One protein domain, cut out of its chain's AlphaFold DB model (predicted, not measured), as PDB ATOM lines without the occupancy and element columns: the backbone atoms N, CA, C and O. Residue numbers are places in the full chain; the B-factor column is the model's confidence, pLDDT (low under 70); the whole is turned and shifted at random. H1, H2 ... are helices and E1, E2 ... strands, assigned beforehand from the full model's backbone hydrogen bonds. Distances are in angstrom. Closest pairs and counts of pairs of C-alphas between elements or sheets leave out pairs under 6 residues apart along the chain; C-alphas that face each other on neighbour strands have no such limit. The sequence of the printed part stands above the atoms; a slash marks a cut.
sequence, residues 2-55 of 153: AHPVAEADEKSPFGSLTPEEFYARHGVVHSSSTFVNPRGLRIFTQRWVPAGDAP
ATOM      1  N   ALA A   2     -32.175 -28.465  16.705       66.81
ATOM      2  CA  ALA A   2     -31.847 -29.708  15.998       66.81
ATOM      3  C   ALA A   2     -30.967 -30.591  16.897       66.81
ATOM      4  O   ALA A   2     -30.163 -30.061  17.665       66.81
ATOM      5  N   HIS A   3     -31.152 -31.911  16.838       69.81
ATOM      6  CA  HIS A   3     -30.329 -32.850  17.599       69.81
ATOM      7  C   HIS A   3     -28.858 -32.736  17.144       69.81
ATOM      8  O   HIS A   3     -28.637 -32.629  15.938       69.81
ATOM      9  N   PRO A   4     -27.851 -32.787  18.042       73.94
ATOM     10  CA  PRO A   4     -26.439 -32.622  17.669       73.94
ATOM     11  C   PRO A   4     -25.938 -33.605  16.598       73.94
ATOM     12  O   PRO A   4     -25.020 -33.289  15.851       73.94
ATOM     13  N   VAL A   5     -26.577 -34.776  16.466       69.88
ATOM     14  CA  VAL A   5     -26.287 -35.745  15.387       69.88
ATOM     15  C   VAL A   5     -26.524 -35.173  13.986       69.88
ATOM     16  O   VAL A   5     -25.926 -35.642  13.030       69.88
ATOM     17  N   ALA A   6     -27.359 -34.138  13.848       75.75
ATOM     18  CA  ALA A   6     -27.607 -33.481  12.569       75.75
ATOM     19  C   ALA A   6     -26.374 -32.728  12.035       75.75
ATOM     20  O   ALA A   6     -26.362 -32.334  10.872       75.75
ATOM     21  N   GLU A   7     -25.353 -32.505  12.872       80.06
ATOM     22  CA  GLU A   7     -24.061 -31.956  12.449       80.06
ATOM     23  C   GLU A   7     -23.127 -33.038  11.877       80.06
ATOM     24  O   GLU A   7     -22.121 -32.682  11.274       80.06
ATOM     25  N   ALA A   8     -23.436 -34.331  12.042       83.38
ATOM     26  CA  ALA A   8     -22.610 -35.425  11.536       83.38
ATOM     27  C   ALA A   8     -22.609 -35.492  10.001       83.38
ATOM     28  O   ALA A   8     -23.592 -35.163   9.336       83.38
ATOM     29  N   ASP A   9     -21.503 -35.974   9.439       85.62
ATOM     30  CA  ASP A   9     -21.357 -36.244   8.012       85.62
ATOM     31  C   ASP A   9     -20.727 -37.626   7.765       85.62
ATOM     32  O   ASP A   9     -20.422 -38.378   8.691       85.62
ATOM     33  N   GLU A  10     -20.525 -37.977   6.493       84.38
ATOM     34  CA  GLU A  10     -19.964 -39.272   6.083       84.38
ATOM     35  C   GLU A  10     -18.542 -39.539   6.613       84.38
ATOM     36  O   GLU A  10     -18.067 -40.675   6.578       84.38
ATOM     37  N   LYS A  11     -17.826 -38.502   7.059       82.88
ATOM     38  CA  LYS A  11     -16.424 -38.571   7.490       82.88
ATOM     39  C   LYS A  11     -16.272 -38.438   8.997       82.88
ATOM     40  O   LYS A  11     -15.257 -38.885   9.532       82.88
ATOM     41  N   SER A  12     -17.222 -37.797   9.669       81.81
ATOM     42  CA  SER A  12     -17.101 -37.431  11.071       81.81
ATOM     43  C   SER A  12     -18.460 -37.384  11.772       81.81
ATOM     44  O   SER A  12     -19.364 -36.682  11.314       81.81
ATOM     45  N   PRO A  13     -18.593 -38.007  12.959       79.25
ATOM     46  CA  PRO A  13     -19.781 -37.835  13.798       79.25
ATOM     47  C   PRO A  13     -19.922 -36.406  14.353       79.25
ATOM     48  O   PRO A  13     -20.959 -36.069  14.912       79.25
ATOM     49  N   PHE A  14     -18.891 -35.569  14.206       86.06
ATOM     50  CA  PHE A  14     -18.866 -34.165  14.628       86.06
ATOM     51  C   PHE A  14     -18.942 -33.194  13.436       86.06
ATOM     52  O   PHE A  14     -18.740 -31.988  13.599       86.06
ATOM     53  N   GLY A  15     -19.160 -33.718  12.225       88.56
ATOM     54  CA  GLY A  15     -19.126 -32.948  10.986       88.56
ATOM     55  C   GLY A  15     -17.779 -32.276  10.766       88.56
ATOM     56  O   GLY A  15     -16.719 -32.898  10.852       88.56
ATOM     57  N   SER A  16     -17.820 -30.963  10.542       91.69
ATOM     58  CA  SER A  16     -16.630 -30.141  10.307       91.69
ATOM     59  C   SER A  16     -15.853 -29.756  11.570       91.69
ATOM     60  O   SER A  16     -14.811 -29.112  11.448       91.69
ATOM     61  N   LEU A  17     -16.339 -30.116  12.763       90.75
ATOM     62  CA  LEU A  17     -15.700 -29.765  14.030       90.75
ATOM     63  C   LEU A  17     -14.736 -30.842  14.506       90.75
ATOM     64  O   LEU A  17     -14.925 -32.038  14.275       90.75
ATOM     65  N   THR A  18     -13.739 -30.410  15.271       90.12
ATOM     66  CA  THR A  18     -13.025 -31.314  16.175       90.12
ATOM     67  C   THR A  18     -13.937 -31.754  17.331       90.12
ATOM     68  O   THR A  18     -14.887 -31.041  17.675       90.12
ATOM     69  N   PRO A  19     -13.665 -32.906  17.975       86.38
ATOM     70  CA  PRO A  19     -14.412 -33.333  19.158       86.38
ATOM     71  C   PRO A  19     -14.432 -32.261  20.258       86.38
ATOM     72  O   PRO A  19     -15.479 -31.991  20.842       86.38
ATOM     73  N   GLU A  20     -13.296 -31.607  20.515       89.38
ATOM     74  CA  GLU A  20     -13.174 -30.551  21.521       89.38
ATOM     75  C   GLU A  20     -14.077 -29.348  21.208       89.38
ATOM     76  O   GLU A  20     -14.785 -28.862  22.092       89.38
ATOM     77  N   GLU A  21     -14.092 -28.886  19.954       92.50
ATOM     78  CA  GLU A  21     -14.959 -27.785  19.515       92.50
ATOM     79  C   GLU A  21     -16.441 -28.158  19.595       92.50
ATOM     80  O   GLU A  21     -17.262 -27.334  20.009       92.50
ATOM     81  N   PHE A  22     -16.783 -29.395  19.228       91.44
ATOM     82  CA  PHE A  22     -18.142 -29.910  19.321       91.44
ATOM     83  C   PHE A  22     -18.623 -29.928  20.776       91.44
ATOM     84  O   PHE A  22     -19.654 -29.336  21.096       91.44
ATOM     85  N   TYR A  23     -17.864 -30.536  21.690       90.88
ATOM     86  CA  TYR A  23     -18.263 -30.597  23.096       90.88
ATOM     87  C   TYR A  23     -18.327 -29.209  23.739       90.88
ATOM     88  O   TYR A  23     -19.307 -28.909  24.419       90.88
ATOM     89  N   ALA A  24     -17.361 -28.326  23.463       90.94
ATOM     90  CA  ALA A  24     -17.382 -26.957  23.973       90.94
ATOM     91  C   ALA A  24     -18.625 -26.183  23.503       90.94
ATOM     92  O   ALA A  24     -19.266 -25.503  24.306       90.94
ATOM     93  N   ARG A  25     -19.006 -26.325  22.227       90.38
ATOM     94  CA  ARG A  25     -20.219 -25.713  21.661       90.38
ATOM     95  C   ARG A  25     -21.490 -26.180  22.365       90.38
ATOM     96  O   ARG A  25     -22.397 -25.378  22.566       90.38
ATOM     97  N   HIS A  26     -21.538 -27.453  22.746       88.38
ATOM     98  CA  HIS A  26     -22.685 -28.068  23.419       88.38
ATOM     99  C   HIS A  26     -22.614 -27.974  24.951       88.38
ATOM    100  O   HIS A  26     -23.440 -28.567  25.639       88.38
ATOM    101  N   GLY A  27     -21.650 -27.224  25.501       91.06
ATOM    102  CA  GLY A  27     -21.500 -27.056  26.947       91.06
ATOM    103  C   GLY A  27     -21.166 -28.367  27.658       91.06
ATOM    104  O   GLY A  27     -21.663 -28.618  28.751       91.06
ATOM    105  N   VAL A  28     -20.348 -29.215  27.036       91.56
ATOM    106  CA  VAL A  28     -19.918 -30.517  27.551       91.56
ATOM    107  C   VAL A  28     -18.401 -30.518  27.736       91.56
ATOM    108  O   VAL A  28     -17.651 -30.075  26.871       91.56
ATOM    109  N   VAL A  29     -17.932 -31.060  28.858       92.62
ATOM    110  CA  VAL A  29     -16.526 -31.406  29.075       92.62
ATOM    111  C   VAL A  29     -16.369 -32.907  28.870       92.62
ATOM    112  O   VAL A  29     -16.965 -33.715  29.587       92.62
ATOM    113  N   HIS A  30     -15.557 -33.281  27.884       93.06
ATOM    114  CA  HIS A  30     -15.190 -34.667  27.612       93.06
ATOM    115  C   HIS A  30     -13.829 -35.002  28.221       93.06
ATOM    116  O   HIS A  30     -12.911 -34.185  28.238       93.06
ATOM    117  N   SER A  31     -13.696 -36.225  28.720       92.81
ATOM    118  CA  SER A  31     -12.411 -36.806  29.098       92.81
ATOM    119  C   SER A  31     -12.390 -38.293  28.773       92.81
ATOM    120  O   SER A  31     -13.431 -38.955  28.716       92.81
ATOM    121  N   SER A  32     -11.193 -38.836  28.571       91.31
ATOM    122  CA  SER A  32     -10.995 -40.275  28.432       91.31
ATOM    123  C   SER A  32      -9.859 -40.756  29.319       91.31
ATOM    124  O   SER A  32      -8.950 -39.999  29.660       91.31
ATOM    125  N   SER A  33      -9.930 -42.015  29.735       92.94
ATOM    126  CA  SER A  33      -8.889 -42.636  30.545       92.94
ATOM    127  C   SER A  33      -8.776 -44.121  30.235       92.94
ATOM    128  O   SER A  33      -9.524 -44.695  29.442       92.94
ATOM    129  N   THR A  34      -7.779 -44.764  30.826       92.06
ATOM    130  CA  THR A  34      -7.616 -46.207  30.730       92.06
ATOM    131  C   THR A  34      -7.139 -46.746  32.067       92.06
ATOM    132  O   THR A  34      -6.239 -46.170  32.673       92.06
ATOM    133  N   PHE A  35      -7.694 -47.876  32.497       91.25
ATOM    134  CA  PHE A  35      -7.183 -48.643  33.629       91.25
ATOM    135  C   PHE A  35      -7.029 -50.121  33.259       91.25
ATOM    136  O   PHE A  35      -7.587 -50.591  32.267       91.25
ATOM    137  N   VAL A  36      -6.239 -50.857  34.038       88.62
ATOM    138  CA  VAL A  36      -6.068 -52.306  33.878       88.62
ATOM    139  C   VAL A  36      -6.822 -52.997  35.006       88.62
ATOM    140  O   VAL A  36      -6.637 -52.651  36.172       88.62
ATOM    141  N   ASN A  37      -7.698 -53.943  34.672       83.62
ATOM    142  CA  ASN A  37      -8.428 -54.704  35.684       83.62
ATOM    143  C   ASN A  37      -7.535 -55.812  36.302       83.62
ATOM    144  O   ASN A  37      -6.469 -56.116  35.763       83.62
ATOM    145  N   PRO A  38      -7.957 -56.482  37.392       86.00
ATOM    146  CA  PRO A  38      -7.169 -57.553  38.019       86.00
ATOM    147  C   PRO A  38      -6.839 -58.748  37.108       86.00
ATOM    148  O   PRO A  38      -5.949 -59.531  37.425       86.00
ATOM    149  N   ARG A  39      -7.541 -58.897  35.975       81.12
ATOM    150  CA  ARG A  39      -7.287 -59.930  34.959       81.12
ATOM    151  C   ARG A  39      -6.255 -59.496  33.908       81.12
ATOM    152  O   ARG A  39      -6.003 -60.247  32.972       81.12
ATOM    153  N   GLY A  40      -5.687 -58.294  34.020       82.44
ATOM    154  CA  GLY A  40      -4.744 -57.743  33.045       82.44
ATOM    155  C   GLY A  40      -5.404 -57.139  31.800       82.44
ATOM    156  O   GLY A  40      -4.698 -56.755  30.870       82.44
ATOM    157  N   LEU A  41      -6.738 -57.024  31.761       80.19
ATOM    158  CA  LEU A  41      -7.439 -56.425  30.628       80.19
ATOM    159  C   LEU A  41      -7.388 -54.899  30.717       80.19
ATOM    160  O   LEU A  41      -7.737 -54.312  31.744       80.19
ATOM    161  N   ARG A  42      -6.985 -54.263  29.617       82.62
ATOM    162  CA  ARG A  42      -6.967 -52.809  29.469       82.62
ATOM    163  C   ARG A  42      -8.376 -52.308  29.135       82.62
ATOM    164  O   ARG A  42      -8.872 -52.562  28.043       82.62
ATOM    165  N   ILE A  43      -8.995 -51.592  30.067       81.12
ATOM    166  CA  ILE A  43     -10.331 -51.007  29.927       81.12
ATOM    167  C   ILE A  43     -10.194 -49.529  29.579       81.12
ATOM    168  O   ILE A  43      -9.600 -48.758  30.335       81.12
ATOM    169  N   PHE A  44     -10.748 -49.142  28.435       84.38
ATOM    170  CA  PHE A  44     -10.884 -47.749  28.029       84.38
ATOM    171  C   PHE A  44     -12.196 -47.179  28.566       84.38
ATOM    172  O   PHE A  44     -13.226 -47.850  28.532       84.38
ATOM    173  N   THR A  45     -12.160 -45.945  29.059       84.69
ATOM    174  CA  THR A  45     -13.347 -45.240  29.544       84.69
ATOM    175  C   THR A  45     -13.421 -43.849  28.937       84.69
ATOM    176  O   THR A  45     -12.399 -43.198  28.699       84.69
ATOM    177  N   GLN A  46     -14.645 -43.384  28.715       88.56
ATOM    178  CA  GLN A  46     -14.938 -42.008  28.341       88.56
ATOM    179  C   GLN A  46     -15.989 -41.447  29.289       88.56
ATOM    180  O   GLN A  46     -16.832 -42.178  29.807       88.56
ATOM    181  N   ARG A  47     -15.908 -40.144  29.535       87.25
ATOM    182  CA  ARG A  47     -16.832 -39.415  30.394       87.25
ATOM    183  C   ARG A  47     -17.176 -38.089  29.742       87.25
ATOM    184  O   ARG A  47     -16.284 -37.374  29.291       87.25
ATOM    185  N   TRP A  48     -18.457 -37.752  29.779       91.25
ATOM    186  CA  TRP A  48     -19.005 -36.467  29.362       91.25
ATOM    187  C   TRP A  48     -19.748 -35.867  30.552       91.25
ATOM    188  O   TRP A  48     -20.561 -36.550  31.173       91.25
ATOM    189  N   VAL A  49     -19.436 -34.625  30.912       91.19
ATOM    190  CA  VAL A  49     -20.122 -33.888  31.986       91.19
ATOM    191  C   VAL A  49     -20.576 -32.523  31.478       91.19
ATOM    192  O   VAL A  49     -19.884 -31.953  30.635       91.19
ATOM    193  N   PRO A  50     -21.696 -31.973  31.976       91.00
ATOM    194  CA  PRO A  50     -22.044 -30.578  31.730       91.00
ATOM    195  C   PRO A  50     -20.895 -29.643  32.136       91.00
ATOM    196  O   PRO A  50     -20.254 -29.846  33.167       91.00
ATOM    197  N   ALA A  51     -20.618 -28.638  31.311       89.75
ATOM    198  CA  ALA A  51     -19.639 -27.600  31.599       89.75
ATOM    199  C   ALA A  51     -20.206 -26.564  32.585       89.75
ATOM    200  O   ALA A  51     -21.401 -26.265  32.579       89.75
ATOM    201  N   GLY A  52     -19.325 -25.969  33.395       87.50
ATOM    202  CA  GLY A  52     -19.699 -24.966  34.398       87.50
ATOM    203  C   GLY A  52     -20.436 -25.562  35.602       87.50
ATOM    204  O   GLY A  52     -20.244 -26.726  35.939       87.50
ATOM    205  N   ASP A  53     -21.285 -24.750  36.234       85.94
ATOM    206  CA  ASP A  53     -22.000 -25.093  37.474       85.94
ATOM    207  C   ASP A  53     -23.406 -25.668  37.216       85.94
ATOM    208  O   ASP A  53     -24.315 -25.531  38.038       85.94
ATOM    209  N   ALA A  54     -23.625 -26.273  36.044       80.31
ATOM    210  CA  ALA A  54     -24.910 -26.878  35.721       80.31
ATOM    211  C   ALA A  54     -25.227 -28.024  36.705       80.31
ATOM    212  O   ALA A  54     -24.363 -28.870  36.961       80.31
ATOM    213  N   PRO A  55     -26.456 -28.088  37.251       77.25
ATOM    214  CA  PRO A  55     -26.822 -29.127  38.203       77.25
ATOM    215  C   PRO A  55     -26.779 -30.504  37.533       77.25
ATOM    216  O   PRO A  55     -27.359 -30.718  36.466       77.25
TER     217      PRO A  55
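AT A GLANCE: This is residues 2 to 55 of the 153 residues of the protein "Hydrolase_4 domain-containing protein" of Oryza brachyantha (UniProt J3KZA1). One long, slender hairpin of two strands, E1 and E2, runs out to a turn at residues 37 to 41, and near its other end, where E1 begins and E2 ends, sits a loose head of two short helices, H1 and H2, with the long link between them. H2 packs on the beginning of E1, while H1 is apart from the other named elements. The printed part has 54 residues, with two named helices and two named strands in the order H1, H2, E1, E2; the sheet has the order E1 - E2, antiparallel, and the class is mixed, helices and strands. The whole is only just loose, close to extended, with a radius of gyration of the C-alphas of 14.6 A, and its outline is flat, spanning 43 by 34 by 16 A.

HOW THE PARTS SIT: E1, residues 28 to 36, and E2, residues 42 to 50, are antiparallel neighbours and form a hairpin, with 161 degrees between their N-to-C directions. C-alphas 28 and 50 face each other at 4.7 A, and C-alphas 36 and 42 at 4.5 A. N 29 and O 49 are within hydrogen-bond range at 2.8 A, as are N 43 and O 35 at 2.8 A. H2, residues 19 to 25, and E1 have 3 pairs of C-alphas within 8 A; the closest, those of Tyr 23 and Val 29, are 6.3 A from each other. H2 and E2 are apart. H1, residues 4 to 7, is apart from H2, E1 and E2. In H2 every O i to N i+4 pair is within hydrogen-bond range; H1 is too short for such a pair, and its one O i to N i+3 pair is within range.

IN THESE COORDINATES: E1 runs from Val 28 to Val 36, 26.6 A from first to last C-alpha. E2 runs from Arg 42 to Pro 50, 27.0 A, and ends with C-alpha 50 at (-22.044, -30.578, 31.730). H2 runs from Pro 19 to Arg 25, 9.9 A, beginning with C-alpha 19 at (-14.412, -33.333, 19.158). H1 runs from Pro 4 to Glu 7, 5.8 A, beginning with C-alpha 4 at (-26.439, -32.622, 17.669).

THE WHOLE: The two C-alphas farthest apart, those of Ala 2 and Arg 39, are 43.3 A from each other. The printed part, residues 2 to 55, has no cut. The link from H1 to H2, 11 residues, is long; the links from H2 to E1 and from E1 to E2 are tight. The mean pLDDT of the printed part is 85.8, and residues 2 to 3 and residue 5 are under 70 in this model.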